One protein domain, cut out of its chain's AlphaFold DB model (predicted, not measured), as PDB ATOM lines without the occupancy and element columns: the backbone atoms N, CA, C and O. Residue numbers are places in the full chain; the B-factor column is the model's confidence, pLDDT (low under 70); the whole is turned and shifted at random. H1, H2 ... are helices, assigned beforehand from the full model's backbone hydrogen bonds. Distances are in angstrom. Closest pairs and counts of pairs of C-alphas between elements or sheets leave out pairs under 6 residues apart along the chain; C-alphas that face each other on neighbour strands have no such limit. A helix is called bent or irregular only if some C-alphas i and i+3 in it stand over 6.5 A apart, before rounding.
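What this domain is: This is residues 44 to 197 of the 206 residues of an uncharacterized protein of Delftia lacustris (UniProt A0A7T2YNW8). Four long helices, H5, H1, H2 and H4, make a bundle that runs up and down along the longest axis, each helix running against the one before it in the chain, and in cross-section they form a ring in the order H1, H2, H4, H5. Short H3 is at one end of the bundle between H2 and H4, and after H5 the printed part folds back along the outside with two small helices, H6 and then H7, the latter near H1. The printed part has 154 residues with seven named helices, H1 to H7 in order, and no named strand: the class is all helix. It is compact, with a radius of gyration of the C-alphas of 17.0 A, yet elongated, spanning 56 by 29 by 21 A.

Where its parts are: The longest helix, H5, is residues 137 to 170 and measures 49.0 A, from C-alpha 137 at (-18.503, 48.299, 22.165) to C-alpha 170 at (-22.527, 11.608, 54.377). H1 is residues 44 to 70, 37.2 A, beginning at C-alpha 44 at (-21.838, 12.773, 42.001); it is irregular, but only just, with C-alphas 46 and 49 at 6.7 A. H2 is residues 75 to 98, 35.3 A, and H4 residues 108 to 132, 36.5 A. H3 is residues 101 to 104, H6 residues 178 to 183, and H7 residues 187 to 197, 15.9 A, ending at C-alpha 197 at (-1.360, 35.872, 32.545).

How they stand to each other: H5 and H4 form a helical hairpin; they touch, opposite ways at a shallow tilt of 20 degrees, with closest C-alphas Trp 126 and His 140 at 4.9 A. H5 touches H1 with residues 145 to 159 alone, opposite ways at a shallow tilt of 16 degrees; the closest C-alphas, Val 66 and Glu 145, are 6.8 A apart. H1 and H2 form the other helical hairpin, touching at Ala 65 and Ala 81, the closest C-alphas at 4.8 A, with a shallow tilt of 17 degrees. H2 touches H4, opposite ways at a shallow tilt of 21 degrees, the closest C-alphas being Ile 82 and Gln 127 at 6.3 A. H1 and H4 are apart, and so are H2 and H5. H3 is close to but not clearly touching H4, the closest C-alphas being Trp 103 and Phe 109 at 6.5 A. H7 is near H1, and H6 touches no helix. In H4, H5 and H6 each O i to N i+4 pair is within hydrogen-bond range; in H1 21 of 23 are, in H2 18 of 20 and in H7 6 of 7, while H3 is too short for such a pair.

The domain as a whole: The two C-alphas farthest apart are those of Gly 133 and Gly 171, 56.5 A. The printed part has no cut, and no link is long. Residues 182 to 187, of which 182 to 183 belong to H6 and 187 to H7, stand free. The mean pLDDT of the printed part is 83.2, with residues 44 to 45 and 164 to 197 under 70.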
ATOM      1  N   ILE A  44     -23.113  12.555  42.688       60.62
ATOM      2  CA  ILE A  44     -21.838  12.773  42.001       60.62
ATOM      3  C   ILE A  44     -21.980  12.588  40.484       60.62
ATOM      4  O   ILE A  44     -21.548  13.442  39.708       60.62
ATOM      5  N   VAL A  45     -22.569  11.470  40.059       61.19
ATOM      6  CA  VAL A  45     -22.736  11.124  38.642       61.19
ATOM      7  C   VAL A  45     -23.886  11.915  38.019       61.19
ATOM      8  O   VAL A  45     -23.773  12.339  36.871       61.19
ATOM      9  N   GLY A  46     -24.965  12.131  38.769       71.44
ATOM     10  CA  GLY A  46     -26.190  12.782  38.309       71.44
ATOM     11  C   GLY A  46     -26.100  14.302  38.234       71.44
ATOM     12  O   GLY A  46     -26.588  14.865  37.260       71.44
ATOM     13  N   ASP A  47     -25.415  14.959  39.178       80.75
ATOM     14  CA  ASP A  47     -25.398  16.428  39.237       80.75
ATOM     15  C   ASP A  47     -23.995  17.028  39.058       80.75
ATOM     16  O   ASP A  47     -23.797  17.927  38.236       80.75
ATOM     17  N   LEU A  48     -22.990  16.539  39.796       80.31
ATOM     18  CA  LEU A  48     -21.647  17.145  39.789       80.31
ATOM     19  C   LEU A  48     -20.933  16.997  38.440       80.31
ATOM     20  O   LEU A  48     -20.335  17.956  37.947       80.31
ATOM     21  N   GLN A  49     -20.977  15.812  37.830       81.25
ATOM     22  CA  GLN A  49     -20.351  15.599  36.524       81.25
ATOM     23  C   GLN A  49     -21.001  16.461  35.420       81.25
ATOM     24  O   GLN A  49     -20.254  17.157  34.720       81.25
ATOM     25  N   PRO A  50     -22.339  16.489  35.265       85.38
ATOM     26  CA  PRO A  50     -23.001  17.411  34.342       85.38
ATOM     27  C   PRO A  50     -22.711  18.887  34.633       85.38
ATOM     28  O   PRO A  50     -22.440  19.640  33.699       85.38
ATOM     29  N   MET A  51     -22.645  19.292  35.906       88.19
ATOM     30  CA  MET A  51     -22.284  20.660  36.299       88.19
ATOM     31  C   MET A  51     -20.880  21.040  35.813       88.19
ATOM     32  O   MET A  51     -20.686  22.087  35.195       88.19
ATOM     33  N   HIS A  52     -19.890  20.163  35.997       83.19
ATOM     34  CA  HIS A  52     -18.550  20.379  35.450       83.19
ATOM     35  C   HIS A  52     -18.531  20.461  33.919       83.19
ATOM     36  O   HIS A  52     -17.772  21.257  33.361       83.19
ATOM     37  N   GLN A  53     -19.337  19.646  33.236       86.62
ATOM     38  CA  GLN A  53     -19.432  19.666  31.778       86.62
ATOM     39  C   GLN A  53     -20.019  20.987  31.271       86.62
ATOM     40  O   GLN A  53     -19.439  21.596  30.373       86.62
ATOM     41  N   GLN A  54     -21.111  21.460  31.871       91.00
ATOM     42  CA  GLN A  54     -21.740  22.731  31.507       91.00
ATOM     43  C   GLN A  54     -20.800  23.919  31.732       91.00
ATOM     44  O   GLN A  54     -20.623  24.755  30.847       91.00
ATOM     45  N   LEU A  55     -20.073  23.940  32.854       91.44
ATOM     46  CA  LEU A  55     -19.057  24.969  33.088       91.44
ATOM     47  C   LEU A  55     -17.896  24.912  32.093       91.44
ATOM     48  O   LEU A  55     -17.351  25.955  31.734       91.44
ATOM     49  N   ALA A  56     -17.495  23.720  31.645       82.88
ATOM     50  CA  ALA A  56     -16.458  23.590  30.628       82.88
ATOM     51  C   ALA A  56     -16.918  24.160  29.278       82.88
ATOM     52  O   ALA A  56     -16.142  24.867  28.636       82.88
ATOM     53  N   LEU A  57     -18.167  23.901  28.875       89.00
ATOM     54  CA  LEU A  57     -18.761  24.472  27.660       89.00
ATOM     55  C   LEU A  57     -18.817  26.002  27.737       89.00
ATOM     56  O   LEU A  57     -18.335  26.681  26.832       89.00
ATOM     57  N   LEU A  58     -19.299  26.539  28.861       92.75
ATOM     58  CA  LEU A  58     -19.343  27.978  29.102       92.75
ATOM     59  C   LEU A  58     -17.945  28.619  29.067       92.75
ATOM     60  O   LEU A  58     -17.761  29.679  28.472       92.75
ATOM     61  N   ALA A  59     -16.946  27.972  29.673       90.94
ATOM     62  CA  ALA A  59     -15.571  28.464  29.676       90.94
ATOM     63  C   ALA A  59     -14.942  28.475  28.278       90.94
ATOM     64  O   ALA A  59     -14.236  29.424  27.945       90.94
ATOM     65  N   VAL A  60     -15.200  27.447  27.463       87.31
ATOM     66  CA  VAL A  60     -14.734  27.392  26.070       87.31
ATOM     67  C   VAL A  60     -15.379  28.499  25.239       87.31
ATOM     68  O   VAL A  60     -14.668  29.200  24.527       87.31
ATOM     69  N   ALA A  61     -16.693  28.698  25.363       90.94
ATOM     70  CA  ALA A  61     -17.394  29.748  24.628       90.94
ATOM     71  C   ALA A  61     -16.907  31.155  25.023       90.94
ATOM     72  O   ALA A  61     -16.708  32.008  24.157       90.94
ATOM     73  N   LEU A  62     -16.650  31.391  26.317       95.25
ATOM     74  CA  LEU A  62     -16.101  32.661  26.795       95.25
ATOM     75  C   LEU A  62     -14.677  32.900  26.276       95.25
ATOM     76  O   LEU A  62     -14.391  33.992  25.785       95.25
ATOM     77  N   ASP A  63     -13.793  31.902  26.379       90.25
ATOM     78  CA  ASP A  63     -12.414  32.004  25.885       90.25
ATOM     79  C   ASP A  63     -12.391  32.293  24.380       90.25
ATOM     80  O   ASP A  63     -11.651  33.169  23.934       90.25
ATOM     81  N   GLU A  64     -13.254  31.629  23.610       89.44
ATOM     82  CA  GLU A  64     -13.359  31.830  22.167       89.44
ATOM     83  C   GLU A  64     -13.848  33.238  21.812       89.44
ATOM     84  O   GLU A  64     -13.204  33.925  21.016       89.44
ATOM     85  N   ALA A  65     -14.921  33.720  22.446       95.25
ATOM     86  CA  ALA A  65     -15.431  35.072  22.221       95.25
ATOM     87  C   ALA A  65     -14.380  36.145  22.557       95.25
ATOM     88  O   ALA A  65     -14.163  37.090  21.790       95.25
ATOM     89  N   VAL A  66     -13.660  35.966  23.669       96.25
ATOM     90  CA  VAL A  66     -12.552  36.838  24.079       96.25
ATOM     91  C   VAL A  66     -11.409  36.793  23.062       96.25
ATOM     92  O   VAL A  66     -10.910  37.837  22.631       96.25
ATOM     93  N   ARG A  67     -11.003  35.595  22.635       92.69
ATOM     94  CA  ARG A  67      -9.914  35.383  21.677       92.69
ATOM     95  C   ARG A  67     -10.209  36.025  20.324       92.69
ATOM     96  O   ARG A  67      -9.358  36.753  19.813       92.69
ATOM     97  N   VAL A  68     -11.392  35.778  19.759       91.44
ATOM     98  CA  VAL A  68     -11.842  36.344  18.475       91.44
ATOM     99  C   VAL A  68     -11.864  37.871  18.543       91.44
ATOM    100  O   VAL A  68     -11.354  38.549  17.648       91.44
ATOM    101  N   ARG A  69     -12.359  38.439  19.649       95.94
ATOM    102  CA  ARG A  69     -12.412  39.892  19.810       95.94
ATOM    103  C   ARG A  69     -11.030  40.535  19.935       95.94
ATOM    104  O   ARG A  69     -10.799  41.581  19.321       95.94
ATOM    105  N   TYR A  70     -10.108  39.936  20.692       94.38
ATOM    106  CA  TYR A  70      -8.734  40.444  20.823       94.38
ATOM    107  C   TYR A  70      -7.897  40.263  19.556       94.38
ATOM    108  O   TYR A  70      -6.988  41.058  19.322       94.38
ATOM    109  N   ALA A  71      -8.209  39.266  18.726       92.19
ATOM    110  CA  ALA A  71      -7.563  39.074  17.430       92.19
ATOM    111  C   ALA A  71      -7.918  40.168  16.404       92.19
ATOM    112  O   ALA A  71      -7.314  40.207  15.335       92.19
ATOM    113  N   GLY A  72      -8.882  41.047  16.708       92.81
ATOM    114  CA  GLY A  72      -9.371  42.045  15.756       92.81
ATOM    115  C   GLY A  72     -10.083  41.404  14.565       92.81
ATOM    116  O   GLY A  72     -10.011  41.927  13.456       92.81
ATOM    117  N   SER A  73     -10.715  40.245  14.779       94.62
ATOM    118  CA  SER A  73     -11.439  39.518  13.739       94.62
ATOM    119  C   SER A  73     -12.564  40.354  13.125       94.62
ATOM    120  O   SER A  73     -13.086  41.285  13.740       94.62
ATOM    121  N   ALA A  74     -12.947  39.998  11.896       95.75
ATOM    122  CA  ALA A  74     -14.057  40.637  11.206       95.75
ATOM    123  C   ALA A  74     -15.351  40.536  12.027       95.75
ATOM    124  O   ALA A  74     -15.591  39.541  12.713       95.75
ATOM    125  N   ARG A  75     -16.201  41.558  11.904       95.25
ATOM    126  CA  ARG A  75     -17.445  41.688  12.667       95.25
ATOM    127  C   ARG A  75     -18.333  40.426  12.655       95.25
ATOM    128  O   ARG A  75     -18.724  40.031  13.748       95.25
ATOM    129  N   PRO A  76     -18.576  39.734  11.521       96.75
ATOM    130  CA  PRO A  76     -19.379  38.506  11.527       96.75
ATOM    131  C   PRO A  76     -18.804  37.402  12.424       96.75
ATOM    132  O   PRO A  76     -19.539  36.755  13.154       96.75
ATOM    133  N   ALA A  77     -17.477  37.240  12.459       96.50
ATOM    134  CA  ALA A  77     -16.842  36.245  13.324       96.50
ATOM    135  C   ALA A  77     -17.004  36.588  14.816       96.50
ATOM    136  O   ALA A  77     -17.134  35.695  15.651       96.50
ATOM    137  N   VAL A  78     -16.991  37.882  15.156       97.31
ATOM    138  CA  VAL A  78     -17.263  38.353  16.521       97.31
ATOM    139  C   VAL A  78     -18.729  38.102  16.886       97.31
ATOM    140  O   VAL A  78     -18.997  37.600  17.973       97.31
ATOM    141  N   GLU A  79     -19.667  38.403  15.984       97.75
ATOM    142  CA  GLU A  79     -21.101  38.141  16.172       97.75
ATOM    143  C   GLU A  79     -21.379  36.649  16.407       97.75
ATOM    144  O   GLU A  79     -22.036  36.306  17.392       97.75
ATOM    145  N   ASP A  80     -20.806  35.768  15.581       97.75
ATOM    146  CA  ASP A  80     -20.931  34.315  15.726       97.75
ATOM    147  C   ASP A  80     -20.417  33.840  17.092       97.75
ATOM    148  O   ASP A  80     -21.089  33.078  17.792       97.75
ATOM    149  N   ALA A  81     -19.244  34.316  17.520       96.56
ATOM    150  CA  ALA A  81     -18.660  33.928  18.801       96.56
ATOM    151  C   ALA A  81     -19.496  34.413  20.002       96.56
ATOM    152  O   ALA A  81     -19.649  33.683  20.984       96.56
ATOM    153  N   ILE A  82     -20.082  35.613  19.920       98.44
ATOM    154  CA  ILE A  82     -21.008  36.128  20.941       98.44
ATOM    155  C   ILE A  82     -22.284  35.284  20.991       98.44
ATOM    156  O   ILE A  82     -22.763  34.967  22.080       98.44
ATOM    157  N   GLN A  83     -22.818  34.882  19.837       98.38
ATOM    158  CA  GLN A  83     -24.002  34.030  19.777       98.38
ATOM    159  C   GLN A  83     -23.744  32.658  20.414       98.38
ATOM    160  O   GLN A  83     -24.573  32.181  21.188       98.38
ATOM    161  N   GLN A  84     -22.586  32.041  20.153       97.75
ATOM    162  CA  GLN A  84     -22.204  30.787  20.814       97.75
ATOM    163  C   GLN A  84     -22.072  30.953  22.337       97.75
ATOM    164  O   GLN A  84     -22.453  30.058  23.093       97.75
ATOM    165  N   LEU A  85     -21.584  32.108  22.802       98.56
ATOM    166  CA  LEU A  85     -21.531  32.426  24.227       98.56
ATOM    167  C   LEU A  85     -22.929  32.582  24.847       98.56
ATOM    168  O   LEU A  85     -23.160  32.015  25.913       98.56
ATOM    169  N   ASP A  86     -23.870  33.292  24.211       98.62
ATOM    170  CA  ASP A  86     -25.245  33.409  24.734       98.62
ATOM    171  C   ASP A  86     -25.943  32.044  24.798       98.62
ATOM    172  O   ASP A  86     -26.590  31.745  25.802       98.62
ATOM    173  N   LEU A  87     -25.748  31.182  23.790       98.12
ATOM    174  CA  LEU A  87     -26.264  29.809  23.802       98.12
ATOM    175  C   LEU A  87     -25.690  28.994  24.967       98.12
ATOM    176  O   LEU A  87     -26.451  28.400  25.723       98.12
ATOM    177  N   ALA A  88     -24.375  29.035  25.191       96.50
ATOM    178  CA  ALA A  88     -23.761  28.336  26.322       96.50
ATOM    179  C   ALA A  88     -24.252  28.869  27.684       96.50
ATOM    180  O   ALA A  88     -24.412  28.107  28.639       96.50
ATOM    181  N   VAL A  89     -24.512  30.178  27.794       98.31
ATOM    182  CA  VAL A  89     -25.101  30.778  29.002       98.31
ATOM    183  C   VAL A  89     -26.541  30.317  29.203       98.31
ATOM    184  O   VAL A  89     -26.921  30.009  30.332       98.31
ATOM    185  N   LEU A  90     -27.335  30.271  28.135       97.94
ATOM    186  CA  LEU A  90     -28.711  29.777  28.141       97.94
ATOM    187  C   LEU A  90     -28.796  28.309  28.561       97.94
ATOM    188  O   LEU A  90     -29.579  27.980  29.453       97.94
ATOM    189  N   ASP A  91     -27.966  27.457  27.965       97.44
ATOM    190  CA  ASP A  91     -27.898  26.032  28.285       97.44
ATOM    191  C   ASP A  91     -27.527  25.826  29.755       97.44
ATOM    192  O   ASP A  91     -28.178  25.057  30.465       97.44
ATOM    193  N   HIS A  92     -26.552  26.593  30.254       97.25
ATOM    194  CA  HIS A  92     -26.172  26.548  31.661       97.25
ATOM    195  C   HIS A  92     -27.294  27.050  32.580       97.25
ATOM    196  O   HIS A  92     -27.584  26.425  33.596       97.25
ATOM    197  N   GLN A  93     -27.987  28.138  32.222       97.31
ATOM    198  CA  GLN A  93     -29.154  28.626  32.972       97.31
ATOM    199  C   GLN A  93     -30.240  27.556  33.078       97.31
ATOM    200  O   GLN A  93     -30.776  27.344  34.167       97.31
ATOM    201  N   HIS A  94     -30.551  26.888  31.967       97.00
ATOM    202  CA  HIS A  94     -31.533  25.816  31.939       97.00
ATOM    203  C   HIS A  94     -31.081  24.626  32.788       97.00
ATOM    204  O   HIS A  94     -31.835  24.165  33.643       97.00
ATOM    205  N   PHE A  95     -29.831  24.192  32.638       95.31
ATOM    206  CA  PHE A  95     -29.252  23.113  33.432       95.31
ATOM    207  C   PHE A  95     -29.336  23.371  34.945       95.31
ATOM    208  O   PHE A  95     -29.696  22.480  35.709       95.31
ATOM    209  N   LEU A  96     -29.091  24.601  35.408       94.62
ATOM    210  CA  LEU A  96     -29.222  24.917  36.835       94.62
ATOM    211  C   LEU A  96     -30.646  24.732  37.381       94.62
ATOM    212  O   LEU A  96     -30.813  24.660  38.595       94.62
ATOM    213  N   THR A  97     -31.671  24.683  36.523       92.81
ATOM    214  CA  THR A  97     -33.056  24.386  36.935       92.81
ATOM    215  C   THR A  97     -33.350  22.891  37.036       92.81
ATOM    216  O   THR A  97     -34.347  22.517  37.645       92.81
ATOM    217  N   THR A  98     -32.498  22.042  36.453       90.62
ATOM    218  CA  THR A  98     -32.649  20.580  36.483       90.62
ATOM    219  C   THR A  98     -31.876  19.929  37.627       90.62
ATOM    220  O   THR A  98     -31.994  18.724  37.822       90.62
ATOM    221  N   LEU A  99     -31.062  20.701  38.356       88.31
ATOM    222  CA  LEU A  99     -30.269  20.213  39.482       88.31
ATOM    223  C   LEU A  99     -31.151  19.786  40.663       88.31
ATOM    224  O   LEU A  99     -32.222  20.344  40.908       88.31
ATOM    225  N   GLY A 100     -30.677  18.801  41.433       82.12
ATOM    226  CA  GLY A 100     -31.394  18.306  42.605       82.12
ATOM    227  C   GLY A 100     -31.604  19.371  43.690       82.12
ATOM    228  O   GLY A 100     -30.827  20.317  43.841       82.12
ATOM    229  N   ALA A 101     -32.632  19.180  44.526       77.56
ATOM    230  CA  ALA A 101     -33.023  20.119  45.589       77.56
ATOM    231  C   ALA A 101     -31.887  20.483  46.573       77.56
ATOM    232  O   ALA A 101     -31.923  21.549  47.187       77.56
ATOM    233  N   VAL A 102     -30.863  19.633  46.704       76.19
ATOM    234  CA  VAL A 102     -29.680  19.887  47.545       76.19
ATOM    235  C   VAL A 102     -28.878  21.093  47.055       76.19
ATOM    236  O   VAL A 102     -28.413  21.878  47.875       76.19
ATOM    237  N   TRP A 103     -28.761  21.297  45.739       83.75
ATOM    238  CA  TRP A 103     -28.119  22.493  45.185       83.75
ATOM    239  C   TRP A 103     -28.885  23.754  45.556       83.75
ATOM    240  O   TRP A 103     -28.297  24.732  46.006       83.75
ATOM    241  N   HIS A 104     -30.210  23.702  45.442       81.12
ATOM    242  CA  HIS A 104     -31.087  24.820  45.775       81.12
ATOM    243  C   HIS A 104     -31.110  25.155  47.274       81.12
ATOM    244  O   HIS A 104     -31.477  26.271  47.638       81.12
ATOM    245  N   ALA A 105     -30.699  24.220  48.135       80.00
ATOM    246  CA  ALA A 105     -30.553  24.447  49.569       80.00
ATOM    247  C   ALA A 105     -29.250  25.184  49.941       80.00
ATOM    248  O   ALA A 105     -29.150  25.697  51.057       80.00
ATOM    249  N   LEU A 106     -28.264  25.266  49.036       80.44
ATOM    250  CA  LEU A 106     -27.054  26.058  49.263       80.44
ATOM    251  C   LEU A 106     -27.376  27.553  49.193       80.44
ATOM    252  O   LEU A 106     -27.942  28.038  48.212       80.44
ATOM    253  N   TYR A 107     -26.948  28.303  50.206       82.69
ATOM    254  CA  TYR A 107     -27.178  29.747  50.295       82.69
ATOM    255  C   TYR A 107     -26.597  30.516  49.093       82.69
ATOM    256  O   TYR A 107     -27.170  31.497  48.613       82.69
ATOM    257  N   GLU A 108     -25.471  30.045  48.570       87.25
ATOM    258  CA  GLU A 108     -24.724  30.650  47.474       87.25
ATOM    259  C   GLU A 108     -25.348  30.350  46.105       87.25
ATOM    260  O   GLU A 108     -25.111  31.086  45.143       87.25
ATOM    261  N   PHE A 109     -26.191  29.319  46.000       88.69
ATOM    262  CA  PHE A 109     -26.746  28.879  44.724       88.69
ATOM    263  C   PHE A 109     -27.688  29.921  44.088       88.69
ATOM    264  O   PHE A 109     -27.464  30.300  42.934       88.69
ATOM    265  N   PRO A 110     -28.656  30.526  44.811       90.38
ATOM    266  CA  PRO A 110     -29.444  31.636  44.271       90.38
ATOM    267  C   PRO A 110     -28.605  32.868  43.904       90.38
ATOM    268  O   PRO A 110     -28.959  33.614  42.989       90.38
ATOM    269  N   ALA A 111     -27.500  33.120  44.616       92.56
ATOM    270  CA  ALA A 111     -26.596  34.223  44.290       92.56
ATOM    271  C   ALA A 111     -25.865  33.967  42.968       92.56
ATOM    272  O   ALA A 111     -25.788  34.865  42.128       92.56
ATOM    273  N   TYR A 112     -25.421  32.730  42.750       95.56
ATOM    274  CA  TYR A 112     -24.825  32.297  41.495       95.56
ATOM    275  C   TYR A 112     -25.804  32.395  40.314       95.56
ATOM    276  O   TYR A 112     -25.459  32.957  39.275       95.56
ATOM    277  N   GLN A 113     -27.058  31.957  40.481       96.25
ATOM    278  CA  GLN A 113     -28.094  32.092  39.445       96.25
ATOM    279  C   GLN A 113     -28.345  33.561  39.062       96.25
ATOM    280  O   GLN A 113     -28.463  33.892  37.879       96.25
ATOM    281  N   ARG A 114     -28.378  34.471  40.047       96.12
ATOM    282  CA  ARG A 114     -28.494  35.917  39.785       96.12
ATOM    283  C   ARG A 114     -27.282  36.459  39.032       96.12
ATOM    284  O   ARG A 114     -27.453  37.254  38.109       96.12
ATOM    285  N   LEU A 115     -26.076  36.024  39.397       96.69
ATOM    286  CA  LEU A 115     -24.851  36.409  38.701       96.69
ATOM    287  C   LEU A 115     -24.865  35.940  37.241       96.69
ATOM    288  O   LEU A 115     -24.525  36.717  36.355       96.69
ATOM    289  N   LEU A 116     -25.314  34.710  36.985       98.06
ATOM    290  CA  LEU A 116     -25.453  34.154  35.640       98.06
ATOM    291  C   LEU A 116     -26.482  34.922  34.800       98.06
ATOM    292  O   LEU A 116     -26.248  35.180  33.620       98.06
ATOM    293  N   LYS A 117     -27.606  35.330  35.400       97.75
ATOM    294  CA  LYS A 117     -28.580  36.212  34.742       97.75
ATOM    295  C   LYS A 117     -27.946  37.552  34.355       97.75
ATOM    296  O   LYS A 117     -28.034  37.948  33.197       97.75
ATOM    297  N   GLY A 118     -27.255  38.200  35.293       98.06
ATOM    298  CA  GLY A 118     -26.554  39.459  35.029       98.06
ATOM    299  C   GLY A 118     -25.430  39.317  33.998       98.06
ATOM    300  O   GLY A 118     -25.190  40.231  33.215       98.06
ATOM    301  N   PHE A 119     -24.756  38.164  33.946       98.62
ATOM    302  CA  PHE A 119     -23.772  37.881  32.905       98.62
ATOM    303  C   PHE A 119     -24.414  37.837  31.523       98.62
ATOM    304  O   PHE A 119     -23.930  38.508  30.612       98.62
ATOM    305  N   ARG A 120     -25.543  37.137  31.386       98.31
ATOM    306  CA  ARG A 120     -26.289  37.091  30.129       98.31
ATOM    307  C   ARG A 120     -26.689  38.488  29.652       98.31
ATOM    308  O   ARG A 120     -26.464  38.821  28.498       98.31
ATOM    309  N   GLU A 121     -27.201  39.339  30.542       98.50
ATOM    310  CA  GLU A 121     -27.540  40.738  30.217       98.50
ATOM    311  C   GLU A 121     -26.341  41.516  29.644       98.50
ATOM    312  O   GLU A 121     -26.488  42.299  28.706       98.50
ATOM    313  N   VAL A 122     -25.135  41.273  30.163       98.50
ATOM    314  CA  VAL A 122     -23.907  41.895  29.652       98.50
ATOM    315  C   VAL A 122     -23.476  41.309  28.299       98.50
ATOM    316  O   VAL A 122     -23.003  42.071  27.455       98.50
ATOM    317  N   VAL A 123     -23.675  40.007  28.059       98.69
ATOM    318  CA  VAL A 123     -23.468  39.384  26.736       98.69
ATOM    319  C   VAL A 123     -24.383  40.034  25.695       98.69
ATOM    320  O   VAL A 123     -23.899  40.458  24.648       98.69
ATOM    321  N   HIS A 124     -25.671  40.217  26.011       98.44
ATOM    322  CA  HIS A 124     -26.631  40.905  25.132       98.44
ATOM    323  C   HIS A 124     -26.221  42.348  24.849       98.44
ATOM    324  O   HIS A 124     -26.250  42.781  23.699       98.44
ATOM    325  N   ALA A 125     -25.790  43.096  25.868       98.12
ATOM    326  CA  ALA A 125     -25.317  44.467  25.673       98.12
ATOM    327  C   ALA A 125     -24.111  44.530  24.719       98.12
ATOM    328  O   ALA A 125     -24.063  45.382  23.832       98.12
ATOM    329  N   TRP A 126     -23.162  43.598  24.858       98.44
ATOM    330  CA  TRP A 126     -22.036  43.501  23.936       98.44
ATOM    331  C   TRP A 126     -22.487  43.127  22.518       98.44
ATOM    332  O   TRP A 126     -22.118  43.821  21.571       98.44
ATOM    333  N   GLN A 127     -23.360  42.129  22.367       98.06
ATOM    334  CA  GLN A 127     -23.921  41.741  21.071       98.06
ATOM    335  C   GLN A 127     -24.571  42.928  20.353       98.06
ATOM    336  O   GLN A 127     -24.263  43.196  19.194       98.06
ATOM    337  N   GLN A 128     -25.426  43.678  21.053       97.88
ATOM    338  CA  GLN A 128     -26.092  44.852  20.491       97.88
ATOM    339  C   GLN A 128     -25.086  45.920  20.060       97.88
ATOM    340  O   GLN A 128     -25.198  46.448  18.956       97.88
ATOM    341  N   SER A 129     -24.061  46.189  20.876       97.38
ATOM    342  CA  SER A 129     -23.022  47.168  20.535       97.38
ATOM    343  C   SER A 129     -22.225  46.783  19.277       97.38
ATOM    344  O   SER A 129     -21.932  47.647  18.453       97.38
ATOM    345  N   VAL A 130     -21.955  45.487  19.067       96.75
ATOM    346  CA  VAL A 130     -21.326  44.979  17.836       96.75
ATOM    347  C   VAL A 130     -22.273  45.121  16.641       96.75
ATOM    348  O   VAL A 130     -21.852  45.596  15.585       96.75
ATOM    349  N   LEU A 131     -23.558  44.787  16.817       95.25
ATOM    350  CA  LEU A 131     -24.576  44.851  15.763       95.25
ATOM    351  C   LEU A 131     -24.801  46.276  15.229       95.25
ATOM    352  O   LEU A 131     -24.991  46.480  14.027       95.25
ATOM    353  N   VAL A 132     -24.769  47.279  16.100       95.38
ATOM    354  CA  VAL A 132     -24.976  48.678  15.693       95.38
ATOM    355  C   VAL A 132     -23.668  49.412  15.381       95.38
ATOM    356  O   VAL A 132     -23.710  50.502  14.818       95.38
ATOM    357  N   GLY A 133     -22.511  48.814  15.690       91.56
ATOM    358  CA  GLY A 133     -21.204  49.458  15.524       91.56
ATOM    359  C   GLY A 133     -20.976  50.608  16.510       91.56
ATOM    360  O   GLY A 133     -20.461  51.654  16.124       91.56
ATOM    361  N   ASP A 134     -21.395  50.431  17.764       92.62
ATOM    362  CA  ASP A 134     -21.306  51.454  18.807       92.62
ATOM    363  C   ASP A 134     -19.847  51.746  19.204       92.62
ATOM    364  O   ASP A 134     -19.031  50.839  19.385       92.62
ATOM    365  N   ALA A 135     -19.531  53.020  19.439       94.31
ATOM    366  CA  ALA A 135     -18.261  53.448  20.015       94.31
ATOM    367  C   ALA A 135     -18.032  52.895  21.439       94.31
ATOM    368  O   ALA A 135     -16.884  52.802  21.875       94.31
ATOM    369  N   GLN A 136     -19.098  52.522  22.160       94.38
ATOM    370  CA  GLN A 136     -19.022  51.902  23.491       94.38
ATOM    371  C   GLN A 136     -18.772  50.386  23.471       94.38
ATOM    372  O   GLN A 136     -18.564  49.793  24.533       94.38
ATOM    373  N   GLU A 137     -18.742  49.744  22.296       96.69
ATOM    374  CA  GLU A 137     -18.503  48.299  22.165       96.69
ATOM    375  C   GLU A 137     -17.297  47.794  22.984       96.69
ATOM    376  O   GLU A 137     -17.455  46.796  23.695       96.69
ATOM    377  N   PRO A 138     -16.134  48.481  23.018       96.44
ATOM    378  CA  PRO A 138     -14.993  48.013  23.799       96.44
ATOM    379  C   PRO A 138     -15.251  47.954  25.309       96.44
ATOM    380  O   PRO A 138     -14.675  47.102  25.989       96.44
ATOM    381  N   GLU A 139     -16.091  48.833  25.863       97.06
ATOM    382  CA  GLU A 139     -16.425  48.791  27.292       97.06
ATOM    383  C   GLU A 139     -17.437  47.684  27.591       97.06
ATOM    384  O   GLU A 139     -17.276  46.957  28.577       97.06
ATOM    385  N   HIS A 140     -18.429  47.483  26.717       98.12
ATOM    386  CA  HIS A 140     -19.349  46.349  26.822       98.12
ATOM    387  C   HIS A 140     -18.603  45.013  26.761       98.12
ATOM    388  O   HIS A 140     -18.818  44.153  27.620       98.12
ATOM    389  N   PHE A 141     -17.650  44.883  25.836       98.06
ATOM    390  CA  PHE A 141     -16.751  43.737  25.755       98.06
ATOM    391  C   PHE A 141     -15.975  43.518  27.062       98.06
ATOM    392  O   PHE A 141     -16.024  42.433  27.641       98.06
ATOM    393  N   ARG A 142     -15.292  44.547  27.583       97.75
ATOM    394  CA  ARG A 142     -14.509  44.420  28.826       97.75
ATOM    395  C   ARG A 142     -15.379  44.063  30.028       97.75
ATOM    396  O   ARG A 142     -14.941  43.321  30.908       97.75
ATOM    397  N   ARG A 143     -16.604  44.588  30.100       97.62
ATOM    398  CA  ARG A 143     -17.563  44.215  31.145       97.62
ATOM    399  C   ARG A 143     -17.968  42.747  31.016       97.62
ATOM    400  O   ARG A 143     -18.002  42.066  32.040       97.62
ATOM    401  N   CYS A 144     -18.224  42.275  29.794       98.19
ATOM    402  CA  CYS A 144     -18.518  40.873  29.498       98.19
ATOM    403  C   CYS A 144     -17.364  39.972  29.936       98.19
ATOM    404  O   CYS A 144     -17.563  39.077  30.750       98.19
ATOM    405  N   GLU A 145     -16.142  40.273  29.499       97.94
ATOM    406  CA  GLU A 145     -14.941  39.518  29.858       97.94
ATOM    407  C   GLU A 145     -14.753  39.423  31.381       97.94
ATOM    408  O   GLU A 145     -14.641  38.328  31.937       97.94
ATOM    409  N   ARG A 146     -14.760  40.564  32.084       97.31
ATOM    410  CA  ARG A 146     -14.567  40.595  33.544       97.31
ATOM    411  C   ARG A 146     -15.634  39.790  34.277       97.31
ATOM    412  O   ARG A 146     -15.313  39.045  35.204       97.31
ATOM    413  N   LEU A 147     -16.899  39.967  33.895       97.25
ATOM    414  CA  LEU A 147     -18.011  39.301  34.561       97.25
ATOM    415  C   LEU A 147     -18.031  37.800  34.258       97.25
ATOM    416  O   LEU A 147     -18.285  37.021  35.172       97.25
ATOM    417  N   GLY A 148     -17.692  37.396  33.033       95.50
ATOM    418  CA  GLY A 148     -17.591  35.993  32.634       95.50
ATOM    419  C   GLY A 148     -16.510  35.244  33.411       95.50
ATOM    420  O   GLY A 148     -16.772  34.183  33.977       95.50
ATOM    421  N   TRP A 149     -15.308  35.820  33.539       93.44
ATOM    422  CA  TRP A 149     -14.243  35.186  34.324       93.44
ATOM    423  C   TRP A 149     -14.564  35.125  35.818       93.44
ATOM    424  O   TRP A 149     -14.255  34.125  36.469       93.44
ATOM    425  N   ARG A 150     -15.224  36.157  36.362       94.50
ATOM    426  CA  ARG A 150     -15.726  36.133  37.741       94.50
ATOM    427  C   ARG A 150     -16.775  35.038  37.934       94.50
ATOM    428  O   ARG A 150     -16.664  34.278  38.885       94.50
ATOM    429  N   LEU A 151     -17.751  34.942  37.033       95.75
ATOM    430  CA  LEU A 151     -18.807  33.931  37.071       95.75
ATOM    431  C   LEU A 151     -18.225  32.513  37.104       95.75
ATOM    432  O   LEU A 151     -18.671  31.696  37.904       95.75
ATOM    433  N   LEU A 152     -17.218  32.218  36.276       91.06
ATOM    434  CA  LEU A 152     -16.550  30.913  36.286       91.06
ATOM    435  C   LEU A 152     -15.798  30.656  37.600       91.06
ATOM    436  O   LEU A 152     -15.814  29.532  38.099       91.06
ATOM    437  N   GLY A 153     -15.178  31.685  38.184       82.25
ATOM    438  CA  GLY A 153     -14.566  31.599  39.512       82.25
ATOM    439  C   GLY A 153     -15.585  31.297  40.615       82.25
ATOM    440  O   GLY A 153     -15.384  30.365  41.392       82.25
ATOM    441  N   ASP A 154     -16.698  32.033  40.637       86.56
ATOM    442  CA  ASP A 154     -17.784  31.853  41.608       86.56
ATOM    443  C   ASP A 154     -18.438  30.464  41.454       86.56
ATOM    444  O   ASP A 154     -18.773  29.821  42.447       86.56
ATOM    445  N   ALA A 155     -18.534  29.942  40.225       88.62
ATOM    446  CA  ALA A 155     -19.018  28.587  39.960       88.62
ATOM    447  C   ALA A 155     -18.106  27.499  40.547       88.62
ATOM    448  O   ALA A 155     -18.593  26.495  41.066       88.62
ATOM    449  N   CYS A 156     -16.783  27.682  40.472       83.50
ATOM    450  CA  CYS A 156     -15.837  26.745  41.078       83.50
ATOM    451  C   CYS A 156     -15.974  26.714  42.600       83.50
ATOM    452  O   CYS A 156     -16.020  25.632  43.176       83.50
ATOM    453  N   LEU A 157     -16.099  27.882  43.234       82.38
ATOM    454  CA  LEU A 157     -16.328  27.965  44.677       82.38
ATOM    455  C   LEU A 157     -17.638  27.279  45.071       82.38
ATOM    456  O   LEU A 157     -17.660  26.512  46.027       82.38
ATOM    457  N   LEU A 158     -18.707  27.493  44.302       85.19
ATOM    458  CA  LEU A 158     -19.999  26.849  44.528       85.19
ATOM    459  C   LEU A 158     -19.903  25.313  44.472       85.19
ATOM    460  O   LEU A 158     -20.468  24.637  45.329       85.19
ATOM    461  N   ILE A 159     -19.174  24.760  43.498       83.19
ATOM    462  CA  ILE A 159     -18.940  23.310  43.405       83.19
ATOM    463  C   ILE A 159     -18.145  22.796  44.606       83.19
ATOM    464  O   ILE A 159     -18.488  21.751  45.158       83.19
ATOM    465  N   ASP A 160     -17.104  23.516  45.020       77.44
ATOM    466  CA  ASP A 160     -16.274  23.117  46.158       77.44
ATOM    467  C   ASP A 160     -17.095  23.112  47.458       77.44
ATOM    468  O   ASP A 160     -17.049  22.142  48.217       77.44
ATOM    469  N   MET A 161     -17.929  24.135  47.667       77.94
ATOM    470  CA  MET A 161     -18.845  24.218  48.808       77.94
ATOM    471  C   MET A 161     -19.893  23.104  48.797       77.94
ATOM    472  O   MET A 161     -20.203  22.532  49.847       77.94
ATOM    473  N   PHE A 162     -20.426  22.764  47.621       81.81
ATOM    474  CA  PHE A 162     -21.337  21.633  47.470       81.81
ATOM    475  C   PHE A 162     -20.650  20.314  47.830       81.81
ATOM    476  O   PHE A 162     -21.188  19.530  48.611       81.81
ATOM    477  N   ALA A 163     -19.447  20.077  47.301       75.62
ATOM    478  CA  ALA A 163     -18.690  18.856  47.553       75.62
ATOM    479  C   ALA A 163     -18.339  18.692  49.041       75.62
ATOM    480  O   ALA A 163     -18.479  17.596  49.585       75.62
ATOM    481  N   GLU A 164     -17.940  19.774  49.717       69.94
ATOM    482  CA  GLU A 164     -17.679  19.770  51.160       69.94
ATOM    483  C   GLU A 164     -18.957  19.497  51.969       69.94
ATOM    484  O   GLU A 164     -18.956  18.657  52.873       69.94
ATOM    485  N   SER A 165     -20.072  20.136  51.599       69.88
ATOM    486  CA  SER A 165     -21.371  19.931  52.253       69.88
ATOM    487  C   SER A 165     -21.867  18.488  52.103       69.88
ATOM    488  O   SER A 165     -22.324  17.887  53.076       69.88
ATOM    489  N   ALA A 166     -21.726  17.903  50.911       69.62
ATOM    490  CA  ALA A 166     -22.090  16.516  50.635       69.62
ATOM    491  C   ALA A 166     -21.210  15.517  51.409       69.62
ATOM    492  O   ALA A 166     -21.717  14.529  51.945       69.62
ATOM    493  N   ALA A 167     -19.905  15.778  51.520       65.00
ATOM    494  CA  ALA A 167     -18.988  14.921  52.267       65.00
ATOM    495  C   ALA A 167     -19.302  14.901  53.772       65.00
ATOM    496  O   ALA A 167     -19.399  13.836  54.382       65.00
ATOM    497  N   VAL A 168     -19.544  16.067  54.376       65.56
ATOM    498  CA  VAL A 168     -19.865  16.123  55.808       65.56
ATOM    499  C   VAL A 168     -21.267  15.560  56.091       65.56
ATOM    500  O   VAL A 168     -21.439  14.869  57.094       65.56
ATOM    501  N   ALA A 169     -22.252  15.763  55.205       64.12
ATOM    502  CA  ALA A 169     -23.591  15.173  55.351       64.12
ATOM    503  C   ALA A 169     -23.582  13.634  55.302       64.12
ATOM    504  O   ALA A 169     -24.385  12.982  55.961       64.12
ATOM    505  N   SER A 170     -22.651  13.055  54.546       59.09
ATOM    506  CA  SER A 170     -22.527  11.608  54.377       59.09
ATOM    507  C   SER A 170     -21.599  10.933  55.386       59.09
ATOM    508  O   SER A 170     -21.507   9.705  55.397       59.09
ATOM    509  N   GLY A 171     -20.874  11.690  56.215       54.34
ATOM    510  CA  GLY A 171     -19.773  11.136  57.012       54.34
ATOM    511  C   GLY A 171     -18.708  10.438  56.151       54.34
ATOM    512  O   GLY A 171     -17.921   9.641  56.661       54.34
ATOM    513  N   PHE A 172     -18.715  10.694  54.839       54.03
ATOM    514  CA  PHE A 172     -17.752  10.174  53.889       54.03
ATOM    515  C   PHE A 172     -16.545  11.097  53.907       54.03
ATOM    516  O   PHE A 172     -16.689  12.319  53.909       54.03
ATOM    517  N   ASP A 173     -15.344  10.520  53.920       53.56
ATOM    518  CA  ASP A 173     -14.143  11.336  53.869       53.56
ATOM    519  C   ASP A 173     -14.150  12.122  52.555       53.56
ATOM    520  O   ASP A 173     -14.064  11.550  51.462       53.56
ATOM    521  N   ALA A 174     -14.241  13.449  52.666       50.62
ATOM    522  CA  ALA A 174     -14.140  14.353  51.536       50.62
ATOM    523  C   ALA A 174     -12.876  14.058  50.725       50.62
ATOM    524  O   ALA A 174     -12.902  14.345  49.536       50.62
ATOM    525  N   ALA A 175     -11.825  13.477  51.347       50.44
ATOM    526  CA  ALA A 175     -10.590  12.953  50.756       50.44
ATOM    527  C   ALA A 175     -10.751  11.689  49.894       50.44
ATOM    528  O   ALA A 175     -10.065  11.542  48.881       50.44
ATOM    529  N   ALA A 176     -11.692  10.810  50.225       50.84
ATOM    530  CA  ALA A 176     -12.011   9.607  49.459       50.84
ATOM    531  C   ALA A 176     -12.919   9.891  48.248       50.84
ATOM    532  O   ALA A 176     -12.918   9.125  47.286       50.84
ATOM    533  N   MET A 177     -13.623  11.030  48.232       52.09
ATOM    534  CA  MET A 177     -14.325  11.557  47.044       52.09
ATOM    535  C   MET A 177     -13.334  12.094  45.994       52.09
ATOM    536  O   MET A 177     -13.675  12.310  44.832       52.09
ATOM    537  N   GLN A 178     -12.074  12.292  46.398       54.28
ATOM    538  CA  GLN A 178     -11.053  13.026  45.654       54.28
ATOM    539  C   GLN A 178     -10.295  12.281  44.563       54.28
ATOM    540  O   GLN A 178      -9.679  12.995  43.774       54.28
ATOM    541  N   PRO A 179     -10.271  10.939  44.423       45.38
ATOM    542  CA  PRO A 179      -9.471  10.328  43.370       45.38
ATOM    543  C   PRO A 179      -9.883  10.820  41.984       45.38
ATOM    544  O   PRO A 179      -9.015  11.258  41.244       45.38
ATOM    545  N   TRP A 180     -11.176  10.885  41.652       45.62
ATOM    546  CA  TRP A 180     -11.658  11.361  40.345       45.62
ATOM    547  C   TRP A 180     -11.793  12.898  40.265       45.62
ATOM    548  O   TRP A 180     -11.505  13.478  39.217       45.62
ATOM    549  N   TYR A 181     -12.097  13.572  41.384       46.12
ATOM    550  CA  TYR A 181     -12.136  15.041  41.497       46.12
ATOM    551  C   TYR A 181     -10.732  15.697  41.421       46.12
ATOM    552  O   TYR A 181     -10.567  16.760  40.821       46.12
ATOM    553  N   ARG A 182      -9.671  15.045  41.929       43.69
ATOM    554  CA  ARG A 182      -8.269  15.508  41.816       43.69
ATOM    555  C   ARG A 182      -7.523  14.978  40.590       43.69
ATOM    556  O   ARG A 182      -6.565  15.626  40.183       43.69
ATOM    557  N   THR A 183      -7.882  13.837  39.997       41.97
ATOM    558  CA  THR A 183      -7.130  13.310  38.830       41.97
ATOM    559  C   THR A 183      -7.605  13.880  37.500       41.97
ATOM    560  O   THR A 183      -6.787  14.066  36.601       41.97
ATOM    561  N   ARG A 184      -8.870  14.310  37.388       43.66
ATOM    562  CA  ARG A 184      -9.326  15.176  36.284       43.66
ATOM    563  C   ARG A 184      -9.119  16.662  36.579       43.66
ATOM    564  O   ARG A 184      -9.712  17.537  35.947       43.66
ATOM    565  N   ARG A 185      -8.205  16.954  37.510       40.44
ATOM    566  CA  ARG A 185      -7.763  18.300  37.829       40.44
ATOM    567  C   ARG A 185      -6.986  18.878  36.638       40.44
ATOM    568  O   ARG A 185      -5.774  18.744  36.523       40.44
ATOM    569  N   TRP A 186      -7.702  19.615  35.790       48.84
ATOM    570  CA  TRP A 186      -7.266  20.959  35.395       48.84
ATOM    571  C   TRP A 186      -6.334  21.106  34.178       48.84
ATOM    572  O   TRP A 186      -5.501  22.017  34.134       48.84
ATOM    573  N   ARG A 187      -6.542  20.339  33.101       42.25
ATOM    574  CA  ARG A 187      -5.997  20.734  31.783       42.25
ATOM    575  C   ARG A 187      -6.478  22.122  31.302       42.25
ATOM    576  O   ARG A 187      -5.605  22.910  30.915       42.25
ATOM    577  N   PRO A 188      -7.770  22.501  31.420       50.47
ATOM    578  CA  PRO A 188      -8.222  23.829  31.003       50.47
ATOM    579  C   PRO A 188      -7.724  24.945  31.927       50.47
ATOM    580  O   PRO A 188      -7.507  26.061  31.480       50.47
ATOM    581  N   TRP A 189      -7.414  24.662  33.195       46.69
ATOM    582  CA  TRP A 189      -6.946  25.692  34.127       46.69
ATOM    583  C   TRP A 189      -5.511  26.164  33.863       46.69
ATOM    584  O   TRP A 189      -5.124  27.271  34.233       46.69
ATOM    585  N   SER A 190      -4.684  25.326  33.233       52.81
ATOM    586  CA  SER A 190      -3.375  25.759  32.734       52.81
ATOM    587  C   SER A 190      -3.529  26.715  31.550       52.81
ATOM    588  O   SER A 190      -2.716  27.624  31.400       52.81
ATOM    589  N   ALA A 191      -4.558  26.518  30.720       51.28
ATOM    590  CA  ALA A 191      -4.914  27.411  29.627       51.28
ATOM    591  C   ALA A 191      -5.515  28.708  30.184       51.28
ATOM    592  O   ALA A 191      -4.987  29.764  29.877       51.28
ATOM    593  N   LEU A 192      -6.440  28.627  31.146       54.25
ATOM    594  CA  LEU A 192      -7.017  29.755  31.884       54.25
ATOM    595  C   LEU A 192      -5.956  30.590  32.621       54.25
ATOM    596  O   LEU A 192      -5.882  31.799  32.452       54.25
ATOM    597  N   ARG A 193      -5.045  29.966  33.383       56.88
ATOM    598  CA  ARG A 193      -3.917  30.674  34.028       56.88
ATOM    599  C   ARG A 193      -2.912  31.238  33.023       56.88
ATOM    600  O   ARG A 193      -2.154  32.139  33.381       56.88
ATOM    601  N   ARG A 194      -2.817  30.684  31.812       56.56
ATOM    602  CA  ARG A 194      -1.987  31.241  30.730       56.56
ATOM    603  C   ARG A 194      -2.705  32.398  30.038       56.56
ATOM    604  O   ARG A 194      -2.050  33.397  29.787       56.56
ATOM    605  N   ALA A 195      -4.010  32.301  29.814       55.12
ATOM    606  CA  ALA A 195      -4.859  33.346  29.257       55.12
ATOM    607  C   ALA A 195      -4.922  34.553  30.200       55.12
ATOM    608  O   ALA A 195      -4.556  35.645  29.794       55.12
ATOM    609  N   LEU A 196      -5.203  34.343  31.490       55.91
ATOM    610  CA  LEU A 196      -5.194  35.389  32.520       55.91
ATOM    611  C   LEU A 196      -3.816  36.048  32.690       55.91
ATOM    612  O   LEU A 196      -3.734  37.254  32.907       55.91
ATOM    613  N   ARG A 197      -2.715  35.289  32.560       55.62
ATOM    614  CA  ARG A 197      -1.360  35.872  32.545       55.62
ATOM    615  C   ARG A 197      -1.098  36.680  31.277       55.62
ATOM    616  O   ARG A 197      -0.615  37.794  31.388       55.62
TER     617      ARG A 197